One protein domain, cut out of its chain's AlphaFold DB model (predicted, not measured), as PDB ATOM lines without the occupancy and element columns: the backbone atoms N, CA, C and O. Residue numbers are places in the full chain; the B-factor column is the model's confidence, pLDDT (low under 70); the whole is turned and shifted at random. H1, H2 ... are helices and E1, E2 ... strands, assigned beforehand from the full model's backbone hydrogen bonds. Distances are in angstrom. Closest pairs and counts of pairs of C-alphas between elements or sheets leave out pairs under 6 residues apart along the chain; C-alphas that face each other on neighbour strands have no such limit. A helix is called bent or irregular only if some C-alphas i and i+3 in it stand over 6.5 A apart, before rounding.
ATOM      1  N   ILE A   5      17.365  23.701 -27.954       83.00
ATOM      2  CA  ILE A   5      15.908  23.637 -27.867       83.00
ATOM      3  C   ILE A   5      15.342  23.830 -29.267       83.00
ATOM      4  O   ILE A   5      15.623  24.832 -29.932       83.00
ATOM      5  N   GLY A   6      14.536  22.860 -29.693       79.44
ATOM      6  CA  GLY A   6      13.807  22.894 -30.956       79.44
ATOM      7  C   GLY A   6      12.472  23.634 -30.862       79.44
ATOM      8  O   GLY A   6      11.975  23.935 -29.779       79.44
ATOM      9  N   ILE A   7      11.846  23.879 -32.016       74.69
ATOM     10  CA  ILE A   7      10.576  24.617 -32.093       74.69
ATOM     11  C   ILE A   7       9.428  23.947 -31.324       74.69
ATOM     12  O   ILE A   7       8.649  24.647 -30.691       74.69
ATOM     13  N   ASN A   8       9.354  22.614 -31.302       73.06
ATOM     14  CA  ASN A   8       8.297  21.899 -30.577       73.06
ATOM     15  C   ASN A   8       8.419  22.100 -29.058       73.06
ATOM     16  O   ASN A   8       7.434  22.422 -28.405       73.06
ATOM     17  N   GLU A   9       9.637  22.018 -28.511       81.50
ATOM     18  CA  GLU A   9       9.884  22.280 -27.085       81.50
ATOM     19  C   GLU A   9       9.621  23.759 -26.737       81.50
ATOM     20  O   GLU A   9       9.108  24.058 -25.660       81.50
ATOM     21  N   LEU A  10       9.902  24.701 -27.651       77.88
ATOM     22  CA  LEU A  10       9.504  26.105 -27.475       77.88
ATOM     23  C   LEU A  10       7.983  26.254 -27.421       77.88
ATOM     24  O   LEU A  10       7.483  26.900 -26.507       77.88
ATOM     25  N   ILE A  11       7.260  25.644 -28.365       72.56
ATOM     26  CA  ILE A  11       5.795  25.691 -28.423       72.56
ATOM     27  C   ILE A  11       5.196  25.119 -27.135       72.56
ATOM     28  O   ILE A  11       4.337  25.758 -26.535       72.56
ATOM     29  N   GLU A  12       5.679  23.972 -26.657       76.19
ATOM     30  CA  GLU A  12       5.215  23.369 -25.402       76.19
ATOM     31  C   GLU A  12       5.452  24.285 -24.195       76.19
ATOM     32  O   GLU A  12       4.542  24.498 -23.387       76.19
ATOM     33  N   ARG A  13       6.646  24.884 -24.086       80.44
ATOM     34  CA  ARG A  13       6.963  25.856 -23.025       80.44
ATOM     35  C   ARG A  13       6.075  27.101 -23.116       80.44
ATOM     36  O   ARG A  13       5.612  27.590 -22.086       80.44
ATOM     37  N   THR A  14       5.802  27.595 -24.322       73.38
ATOM     38  CA  THR A  14       4.904  28.735 -24.551       73.38
ATOM     39  C   THR A  14       3.470  28.392 -24.161       73.38
ATOM     40  O   THR A  14       2.873  29.137 -23.390       73.38
ATOM     41  N   ILE A  15       2.935  27.245 -24.590       73.31
ATOM     42  CA  ILE A  15       1.588  26.787 -24.217       73.31
ATOM     43  C   ILE A  15       1.472  26.641 -22.699       73.31
ATOM     44  O   ILE A  15       0.471  27.055 -22.118       73.31
ATOM     45  N   LYS A  16       2.491  26.082 -22.037       77.50
ATOM     46  CA  LYS A  16       2.507  25.959 -20.575       77.50
ATOM     47  C   LYS A  16       2.471  27.328 -19.891       77.50
ATOM     48  O   LYS A  16       1.644  27.531 -19.009       77.50
ATOM     49  N   SER A  17       3.302  28.272 -20.337       76.69
ATOM     50  CA  SER A  17       3.323  29.638 -19.802       76.69
ATOM     51  C   SER A  17       1.986  30.366 -19.995       76.69
ATOM     52  O   SER A  17       1.532  31.066 -19.091       76.69
ATOM     53  N   VAL A  18       1.328  30.166 -21.143       69.62
ATOM     54  CA  VAL A  18      -0.015  30.705 -21.412       69.62
ATOM     55  C   VAL A  18      -1.042  30.093 -20.464       69.62
ATOM     56  O   VAL A  18      -1.791  30.833 -19.842       69.62
ATOM     57  N   LYS A  19      -1.049  28.764 -20.293       71.50
ATOM     58  CA  LYS A  19      -1.972  28.066 -19.377       71.50
ATOM     59  C   LYS A  19      -1.792  28.486 -17.916       71.50
ATOM     60  O   LYS A  19      -2.766  28.556 -17.174       71.50
ATOM     61  N   GLU A  20      -0.559  28.746 -17.486       75.81
ATOM     62  CA  GLU A  20      -0.273  29.224 -16.128       75.81
ATOM     63  C   GLU A  20      -0.819  30.639 -15.901       75.81
ATOM     64  O   GLU A  20      -1.518  30.854 -14.911       75.81
ATOM     65  N   LYS A  21      -0.594  31.569 -16.842       70.56
ATOM     66  CA  LYS A  21      -1.189  32.915 -16.767       70.56
ATOM     67  C   LYS A  21      -2.709  32.907 -16.913       70.56
ATOM     68  O   LYS A  21      -3.377  33.670 -16.230       70.56
ATOM     69  N   ASP A  22      -3.258  32.060 -17.776       67.19
ATOM     70  CA  ASP A  22      -4.701  31.867 -17.933       67.19
ATOM     71  C   ASP A  22      -5.344  31.459 -16.596       67.19
ATOM     72  O   ASP A  22      -6.276  32.108 -16.120       67.19
ATOM     73  N   LYS A  23      -4.751  30.473 -15.912       69.50
ATOM     74  CA  LYS A  23      -5.172  30.028 -14.575       69.50
ATOM     75  C   LYS A  23      -5.025  31.110 -13.499       69.50
ATOM     76  O   LYS A  23      -5.756  31.097 -12.508       69.50
ATOM     77  N   GLU A  24      -4.054  32.006 -13.636       72.44
ATOM     78  CA  GLU A  24      -3.871  33.152 -12.742       72.44
ATOM     79  C   GLU A  24      -4.947  34.224 -12.987       72.44
ATOM     80  O   GLU A  24      -5.615  34.658 -12.047       72.44
ATOM     81  N   LEU A  25      -5.204  34.564 -14.250       64.38
ATOM     82  CA  LEU A  25      -6.227  35.528 -14.666       64.38
ATOM     83  C   LEU A  25      -7.652  35.038 -14.368       64.38
ATOM     84  O   LEU A  25      -8.491  35.829 -13.941       64.38
ATOM     85  N   SER A  26      -7.927  33.736 -14.495       63.47
ATOM     86  CA  SER A  26      -9.228  33.135 -14.153       63.47
ATOM     87  C   SER A  26      -9.553  33.168 -12.673       63.47
ATOM     88  O   SER A  26     -10.728  33.152 -12.308       63.47
ATOM     89  N   LYS A  27      -8.534  33.236 -11.816       70.56
ATOM     90  CA  LYS A  27      -8.716  33.453 -10.379       70.56
ATOM     91  C   LYS A  27      -8.952  34.923 -10.048       70.56
ATOM     92  O   LYS A  27      -9.680  35.206  -9.106       70.56
ATOM     93  N   GLN A  28      -8.346  35.839 -10.802       64.88
ATOM     94  CA  GLN A  28      -8.449  37.278 -10.553       64.88
ATOM     95  C   GLN A  28      -9.738  37.896 -11.124       64.88
ATOM     96  O   GLN A  28     -10.279  38.814 -10.516       64.88
ATOM     97  N   LEU A  29     -10.248  37.413 -12.268       59.69
ATOM     98  CA  LEU A  29     -11.377  38.030 -12.990       59.69
ATOM     99  C   LEU A  29     -12.333  36.985 -13.620       59.69
ATOM    100  O   LEU A  29     -12.371  36.826 -14.844       59.69
ATOM    101  N   PRO A  30     -13.160  36.285 -12.820       58.22
ATOM    102  CA  PRO A  30     -13.972  35.154 -13.292       58.22
ATOM    103  C   PRO A  30     -15.102  35.523 -14.276       58.22
ATOM    104  O   PRO A  30     -15.521  34.679 -15.069       58.22
ATOM    105  N   GLY A  31     -15.603  36.766 -14.259       51.97
ATOM    106  CA  GLY A  31     -16.727  37.208 -15.105       51.97
ATOM    107  C   GLY A  31     -16.343  37.611 -16.537       51.97
ATOM    108  O   GLY A  31     -17.068  37.304 -17.479       51.97
ATOM    109  N   ALA A  32     -15.182  38.249 -16.719       48.97
ATOM    110  CA  ALA A  32     -14.714  38.755 -18.017       48.97
ATOM    111  C   ALA A  32     -14.029  37.680 -18.880       48.97
ATOM    112  O   ALA A  32     -13.845  37.857 -20.083       48.97
ATOM    113  N   TRP A  33     -13.662  36.546 -18.281       45.00
ATOM    114  CA  TRP A  33     -12.906  35.497 -18.964       45.00
ATOM    115  C   TRP A  33     -13.785  34.562 -19.819       45.00
ATOM    116  O   TRP A  33     -13.297  33.789 -20.634       45.00
ATOM    117  N   LYS A  34     -15.114  34.634 -19.718       50.12
ATOM    118  CA  LYS A  34     -15.988  33.819 -20.584       50.12
ATOM    119  C   LYS A  34     -16.125  34.364 -22.014       50.12
ATOM    120  O   LYS A  34     -16.598  33.636 -22.879       50.12
ATOM    121  N   SER A  35     -15.704  35.604 -22.286       52.25
ATOM    122  CA  SER A  35     -15.949  36.296 -23.566       52.25
ATOM    123  C   SER A  35     -14.716  36.493 -24.460       52.25
ATOM    124  O   SER A  35     -14.844  37.034 -25.555       52.25
ATOM    125  N   PHE A  36     -13.517  36.080 -24.030       49.38
ATOM    126  CA  PHE A  36     -12.257  36.556 -24.632       49.38
ATOM    127  C   PHE A  36     -11.638  35.645 -25.712       49.38
ATOM    128  O   PHE A  36     -10.547  35.924 -26.218       49.38
ATOM    129  N   VAL A  37     -12.286  34.535 -26.072       51.38
ATOM    130  CA  VAL A  37     -11.677  33.526 -26.950       51.38
ATOM    131  C   VAL A  37     -11.893  33.868 -28.430       51.38
ATOM    132  O   VAL A  37     -13.015  34.064 -28.876       51.38
ATOM    133  N   ALA A  38     -10.786  33.850 -29.180       53.47
ATOM    134  CA  ALA A  38     -10.670  33.890 -30.643       53.47
ATOM    135  C   ALA A  38     -10.732  35.271 -31.330       53.47
ATOM    136  O   ALA A  38     -11.675  35.626 -32.027       53.47
ATOM    137  N   SER A  39      -9.620  36.010 -31.278       48.53
ATOM    138  CA  SER A  39      -9.266  36.944 -32.356       48.53
ATOM    139  C   SER A  39      -7.752  36.938 -32.576       48.53
ATOM    140  O   SER A  39      -6.994  36.674 -31.643       48.53
ATOM    141  N   GLY A  40      -7.276  37.240 -33.789       48.31
ATOM    142  CA  GLY A  40      -5.837  37.302 -34.105       48.31
ATOM    143  C   GLY A  40      -5.017  38.218 -33.177       48.31
ATOM    144  O   GLY A  40      -3.815  38.015 -33.023       48.31
ATOM    145  N   LYS A  41      -5.670  39.156 -32.469       51.56
ATOM    146  CA  LYS A  41      -5.069  39.976 -31.401       51.56
ATOM    147  C   LYS A  41      -4.587  39.145 -30.203       51.56
ATOM    148  O   LYS A  41      -3.584  39.494 -29.592       51.56
ATOM    149  N   VAL A  42      -5.259  38.036 -29.888       60.47
ATOM    150  CA  VAL A  42      -4.839  37.088 -28.841       60.47
ATOM    151  C   VAL A  42      -3.556  36.371 -29.258       60.47
ATOM    152  O   VAL A  42      -2.662  36.193 -28.443       60.47
ATOM    153  N   LEU A  43      -3.422  36.021 -30.540       57.28
ATOM    154  CA  LEU A  43      -2.251  35.312 -31.058       57.28
ATOM    155  C   LEU A  43      -0.991  36.188 -31.017       57.28
ATOM    156  O   LEU A  43       0.065  35.727 -30.592       57.28
ATOM    157  N   VAL A  44      -1.123  37.470 -31.379       58.69
ATOM    158  CA  VAL A  44      -0.041  38.462 -31.256       58.69
ATOM    159  C   VAL A  44       0.365  38.640 -29.795       58.69
ATOM    160  O   VAL A  44       1.547  38.528 -29.492       58.69
ATOM    161  N   LYS A  45      -0.594  38.793 -28.871       64.44
ATOM    162  CA  LYS A  45      -0.295  38.872 -27.432       64.44
ATOM    163  C   LYS A  45       0.374  37.610 -26.891       64.44
ATOM    164  O   LYS A  45       1.312  37.708 -26.117       64.44
ATOM    165  N   VAL A  46      -0.043  36.419 -27.319       66.62
ATOM    166  CA  VAL A  46       0.605  35.161 -26.914       66.62
ATOM    167  C   VAL A  46       2.055  35.101 -27.409       66.62
ATOM    168  O   VAL A  46       2.953  34.693 -26.669       66.62
ATOM    169  N   ILE A  47       2.318  35.540 -28.639       66.88
ATOM    170  CA  ILE A  47       3.683  35.604 -29.170       66.88
ATOM    171  C   ILE A  47       4.510  36.654 -28.406       66.88
ATOM    172  O   ILE A  47       5.607  36.357 -27.930       66.88
ATOM    173  N   GLU A  48       3.982  37.863 -28.235       66.25
ATOM    174  CA  GLU A  48       4.701  38.965 -27.596       66.25
ATOM    175  C   GLU A  48       4.955  38.717 -26.105       66.25
ATOM    176  O   GLU A  48       6.079  38.880 -25.625       66.25
ATOM    177  N   GLU A  49       3.935  38.268 -25.376       71.94
ATOM    178  CA  GLU A  49       3.977  38.137 -23.922       71.94
ATOM    179  C   GLU A  49       4.522  36.793 -23.439       71.94
ATOM    180  O   GLU A  49       4.931  36.702 -22.285       71.94
ATOM    181  N   HIS A  50       4.541  35.748 -24.272       72.50
ATOM    182  CA  HIS A  50       4.983  34.418 -23.837       72.50
ATOM    183  C   HIS A  50       6.104  33.852 -24.693       72.50
ATOM    184  O   HIS A  50       7.104  33.382 -24.148       72.50
ATOM    185  N   PHE A  51       5.995  33.907 -26.020       75.06
ATOM    186  CA  PHE A  51       7.012  33.307 -26.885       75.06
ATOM    187  C   PHE A  51       8.375  34.003 -26.734       75.06
ATOM    188  O   PHE A  51       9.389  33.335 -26.512       75.06
ATOM    189  N   PHE A  52       8.417  35.341 -26.742       80.88
ATOM    190  CA  PHE A  52       9.678  36.061 -26.524       80.88
ATOM    191  C   PHE A  52      10.226  35.915 -25.103       80.88
ATOM    192  O   PHE A  52      11.446  35.839 -24.937       80.88
ATOM    193  N   LEU A  53       9.364  35.826 -24.083       84.12
ATOM    194  CA  LEU A  53       9.813  35.583 -22.709       84.12
ATOM    195  C   LEU A  53      10.455  34.203 -22.559       84.12
ATOM    196  O   LEU A  53      11.519  34.098 -21.952       84.12
ATOM    197  N   VAL A  54       9.872  33.168 -23.169       84.19
ATOM    198  CA  VAL A  54      10.438  31.810 -23.177       84.19
ATOM    199  C   VAL A  54      11.800  31.788 -23.871       84.19
ATOM    200  O   VAL A  54      12.747  31.204 -23.343       84.19
ATOM    201  N   ILE A  55      11.943  32.472 -25.012       84.69
ATOM    202  CA  ILE A  55      13.239  32.603 -25.699       84.69
ATOM    203  C   ILE A  55      14.248  33.350 -24.819       84.69
ATOM    204  O   ILE A  55      15.393  32.918 -24.686       84.69
ATOM    205  N   LYS A  56      13.842  34.459 -24.192       86.00
ATOM    206  CA  LYS A  56      14.709  35.259 -23.318       86.00
ATOM    207  C   LYS A  56      15.202  34.449 -22.118       86.00
ATOM    208  O   LYS A  56      16.389  34.509 -21.799       86.00
ATOM    209  N   ASP A  57      14.322  33.684 -21.479       86.81
ATOM    210  CA  ASP A  57      14.664  32.818 -20.350       86.81
ATOM    211  C   ASP A  57      15.617  31.685 -20.765       86.81
ATOM    212  O   ASP A  57      16.662  31.497 -20.138       86.81
ATOM    213  N   ALA A  58      15.338  31.011 -21.886       85.44
ATOM    214  CA  ALA A  58      16.222  29.989 -22.449       85.44
ATOM    215  C   ALA A  58      17.635  30.543 -22.717       85.44
ATOM    216  O   ALA A  58      18.644  29.977 -22.287       85.44
ATOM    217  N   LEU A  59      17.723  31.719 -23.343       86.88
ATOM    218  CA  LEU A  59      18.996  32.390 -23.602       86.88
ATOM    219  C   LEU A  59      19.711  32.802 -22.303       86.88
ATOM    220  O   LEU A  59      20.936  32.687 -22.214       86.88
ATOM    221  N   ASN A  60      18.985  33.265 -21.280       85.44
ATOM    222  CA  ASN A  60      19.554  33.588 -19.965       85.44
ATOM    223  C   ASN A  60      20.139  32.359 -19.260       85.44
ATOM    224  O   ASN A  60      21.185  32.473 -18.622       85.44
ATOM    225  N   LYS A  61      19.527  31.186 -19.444       83.25
ATOM    226  CA  LYS A  61      20.021  29.892 -18.947       83.25
ATOM    227  C   LYS A  61      21.196  29.329 -19.757       83.25
ATOM    228  O   LYS A  61      21.772  28.314 -19.379       83.25
ATOM    229  N   GLY A  62      21.590  29.997 -20.844       79.44
ATOM    230  CA  GLY A  62      22.662  29.547 -21.734       79.44
ATOM    231  C   GLY A  62      22.234  28.450 -22.711       79.44
ATOM    232  O   GLY A  62      23.095  27.798 -23.305       79.44
ATOM    233  N   GLU A  63      20.927  28.241 -22.876       85.50
ATOM    234  CA  GLU A  63      20.363  27.330 -23.869       85.50
ATOM    235  C   GLU A  63      20.457  27.959 -25.270       85.50
ATOM    236  O   GLU A  63      20.442  29.183 -25.447       85.50
ATOM    237  N   GLU A  64      20.598  27.108 -26.282       87.88
ATOM    238  CA  GLU A  64      20.578  27.507 -27.687       87.88
ATOM    239  C   GLU A  64      19.181  27.279 -28.256       87.88
ATOM    240  O   GLU A  64      18.632  26.186 -28.147       87.88
ATOM    241  N   VAL A  65      18.614  28.297 -28.894       87.75
ATOM    242  CA  VAL A  65      17.309  28.215 -29.551       87.75
ATOM    243  C   VAL A  65      17.547  27.935 -31.028       87.75
ATOM    244  O   VAL A  65      18.004  28.816 -31.756       87.75
ATOM    245  N   ALA A  66      17.259  26.714 -31.475       86.75
ATOM    246  CA  ALA A  66      17.503  26.281 -32.845       86.75
ATOM    247  C   ALA A  66      16.188  25.908 -33.539       86.75
ATOM    248  O   ALA A  66      15.589  24.864 -33.284       86.75
ATOM    249  N   ILE A  67      15.758  26.749 -34.480       81.81
ATOM    250  CA  ILE A  67      14.626  26.451 -35.354       81.81
ATOM    251  C   ILE A  67      15.168  25.849 -36.646       81.81
ATOM    252  O   ILE A  67      15.803  26.528 -37.460       81.81
ATOM    253  N   LYS A  68      14.921  24.546 -36.824       76.94
ATOM    254  CA  LYS A  68      15.344  23.780 -38.001       76.94
ATOM    255  C   LYS A  68      14.927  24.507 -39.284       76.94
ATOM    256  O   LYS A  68      13.785  24.933 -39.410       76.94
ATOM    257  N   ASN A  69      15.858  24.635 -40.230       74.38
ATOM    258  CA  ASN A  69      15.663  25.316 -41.521       74.38
ATOM    259  C   ASN A  69      15.260  26.801 -41.440       74.38
ATOM    260  O   ASN A  69      14.884  27.375 -42.456       74.38
ATOM    261  N   PHE A  70      15.376  27.436 -40.271       78.00
ATOM    262  CA  PHE A  70      15.104  28.860 -40.094       78.00
ATOM    263  C   PHE A  70      16.331  29.572 -39.543       78.00
ATOM    264  O   PHE A  70      17.106  30.131 -40.319       78.00
ATOM    265  N   PHE A  71      16.544  29.525 -38.231       84.19
ATOM    266  CA  PHE A  71      17.613  30.257 -37.568       84.19
ATOM    267  C   PHE A  71      18.048  29.578 -36.272       84.19
ATOM    268  O   PHE A  71      17.378  28.703 -35.724       84.19
ATOM    269  N   THR A  72      19.177  30.035 -35.755       88.69
ATOM    270  CA  THR A  72      19.727  29.641 -34.467       88.69
ATOM    271  C   THR A  72      20.115  30.891 -33.692       88.69
ATOM    272  O   THR A  72      20.815  31.758 -34.219       88.69
ATOM    273  N   ILE A  73      19.664  30.979 -32.441       89.81
ATOM    274  CA  ILE A  73      19.982  32.065 -31.514       89.81
ATOM    275  C   ILE A  73      20.682  31.481 -30.297       89.81
ATOM    276  O   ILE A  73      20.191  30.545 -29.670       89.81
ATOM    277  N   SER A  74      21.819  32.059 -29.933       88.50
ATOM    278  CA  SER A  74      22.557  31.675 -28.733       88.50
ATOM    279  C   SER A  74      23.225  32.890 -28.099       88.50
ATOM    280  O   SER A  74      23.543  33.869 -28.777       88.50
ATOM    281  N   ARG A  75      23.502  32.841 -26.795       87.19
ATOM    282  CA  ARG A  75      24.392  33.827 -26.159       87.19
ATOM    283  C   ARG A  75      25.835  33.374 -26.278       87.19
ATOM    284  O   ARG A  75      26.136  32.186 -26.169       87.19
ATOM    285  N   GLN A  76      26.742  34.320 -26.496       83.56
ATOM    286  CA  GLN A  76      28.167  34.016 -26.396       83.56
ATOM    287  C   GLN A  76      28.507  33.710 -24.938       83.56
ATOM    288  O   GLN A  76      27.953  34.324 -24.029       83.56
ATOM    289  N   THR A  77      29.423  32.782 -24.704       81.12
ATOM    290  CA  THR A  77      29.927  32.482 -23.361       81.12
ATOM    291  C   THR A  77      31.188  33.286 -23.069       81.12
ATOM    292  O   THR A  77      31.976  33.568 -23.978       81.12
ATOM    293  N   THR A  78      31.423  33.629 -21.804       79.44
ATOM    294  CA  THR A  78      32.666  34.288 -21.393       79.44
ATOM    295  C   THR A  78      33.884  33.439 -21.758       79.44
ATOM    296  O   THR A  78      33.837  32.205 -21.775       79.44
ATOM    297  N   LYS A  79      35.015  34.098 -22.047       76.75
ATOM    298  CA  LYS A  79      36.294  33.390 -22.162       76.75
ATOM    299  C   LYS A  79      36.626  32.809 -20.794       76.75
ATOM    300  O   LYS A  79      36.872  33.537 -19.837       76.75
ATOM    301  N   THR A 141      27.162  35.642 -21.735       82.88
ATOM    302  CA  THR A 141      27.379  37.091 -21.865       82.88
ATOM    303  C   THR A 141      26.120  37.784 -22.364       82.88
ATOM    304  O   THR A 141      25.208  37.143 -22.882       82.88
ATOM    305  N   THR A 142      26.082  39.115 -22.293       82.44
ATOM    306  CA  THR A 142      24.987  39.911 -22.866       82.44
ATOM    307  C   THR A 142      24.892  39.817 -24.387       82.44
ATOM    308  O   THR A 142      23.820  40.055 -24.939       82.44
ATOM    309  N   ARG A 143      25.969  39.409 -25.069       84.44
ATOM    310  CA  ARG A 143      26.037  39.362 -26.528       84.44
ATOM    311  C   ARG A 143      25.298  38.150 -27.096       84.44
ATOM    312  O   ARG A 143      25.648  37.000 -26.821       84.44
ATOM    313  N   VAL A 144      24.317  38.428 -27.948       85.12
ATOM    314  CA  VAL A 144      23.549  37.425 -28.696       85.12
ATOM    315  C   VAL A 144      24.206  37.186 -30.055       85.12
ATOM    316  O   VAL A 144      24.714  38.107 -30.690       85.12
ATOM    317  N   THR A 145      24.231  35.930 -30.492       86.19
ATOM    318  CA  THR A 145      24.618  35.521 -31.842       86.19
ATOM    319  C   THR A 145      23.388  34.972 -32.547       86.19
ATOM    320  O   THR A 145      22.716  34.091 -32.015       86.19
ATOM    321  N   PHE A 146      23.113  35.490 -33.741       87.31
ATOM    322  CA  PHE A 146      22.022  35.058 -34.605       87.31
ATOM    323  C   PHE A 146      22.614  34.467 -35.884       87.31
ATOM    324  O   PHE A 146      23.417  35.118 -36.554       87.31
ATOM    325  N   LYS A 147      22.258  33.224 -36.203       87.38
ATOM    326  CA  LYS A 147      22.687  32.538 -37.424       87.38
ATOM    327  C   LYS A 147      21.468  32.109 -38.215       87.38
ATOM    328  O   LYS A 147      20.634  31.369 -37.706       87.38
ATOM    329  N   THR A 148      21.383  32.541 -39.462       85.25
ATOM    330  CA  THR A 148      20.343  32.093 -40.385       85.25
ATOM    331  C   THR A 148      20.725  30.756 -41.009       85.25
ATOM    332  O   THR A 148      21.900  30.448 -41.220       85.25
ATOM    333  N   SER A 149      19.725  29.936 -41.311       81.31
ATOM    334  CA  SER A 149      19.912  28.755 -42.148       81.31
ATOM    335  C   SER A 149      20.082  29.160 -43.617       81.31
ATOM    336  O   SER A 149      19.673  30.250 -44.026       81.31
TER     337      SER A 149
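This is residues 5 to 79 and 141 to 149 of the 163 residues of an uncharacterized protein of endosymbiont GvMRE of Glomus versiforme (UniProt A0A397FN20). A small antiparallel sheet, ordered E1, E2, E3, forms one end of a rod, and two helices, H1 and the bent but nearly straight H2, cross steeply and reach away from it. The printed part has 84 residues, running H1, H2, E1, E2, E3, of mixed class; it is loose, with a radius of gyration of the C-alphas of 15.8 A and spans of 53 by 26 by 17 A.

E2, residues 71 to 77, pairs with E1, residues 64 to 67, as a hairpin, N 65 to O 73 being 2.9 A, and with E3, residues 141 to 148, N 74 to O 145 being 3.0 A. By its hydrogen bonds H2, residues 40 to 60, was assigned as one helix, but it is bent, C-alphas 49 and 52 being 6.6 A apart. Arm H2b, residues 52 to 60, is over E2 at a height over the sheet of 9.2 A; their closest C-alphas, Leu 59 and Arg 75, are 6.1 A apart. H1, residues 7 to 28, only grazes the sheet, and touches H2b with residues 10 to 14 alone, at a steep tilt of 63 degrees; the closest C-alphas, Thr 14 and Val 54, are 6.5 A apart. In H1 17 of 18 O i to N i+4 pairs are within hydrogen-bond range.

H1 spans 31.4 A from C-alpha 7 at (10.576, 24.617, -32.093); E3 spans 20.4 A, ending at C-alpha 148 at (20.343, 32.093, -40.385).

Residues 80 to 140 are cut out, a 9.7 A gap between C-alphas 79 and 141. The link H1 to H2 is long, with 11 residues between them, and 26 printed residues have a pLDDT under 70, among them residues 28 to 48.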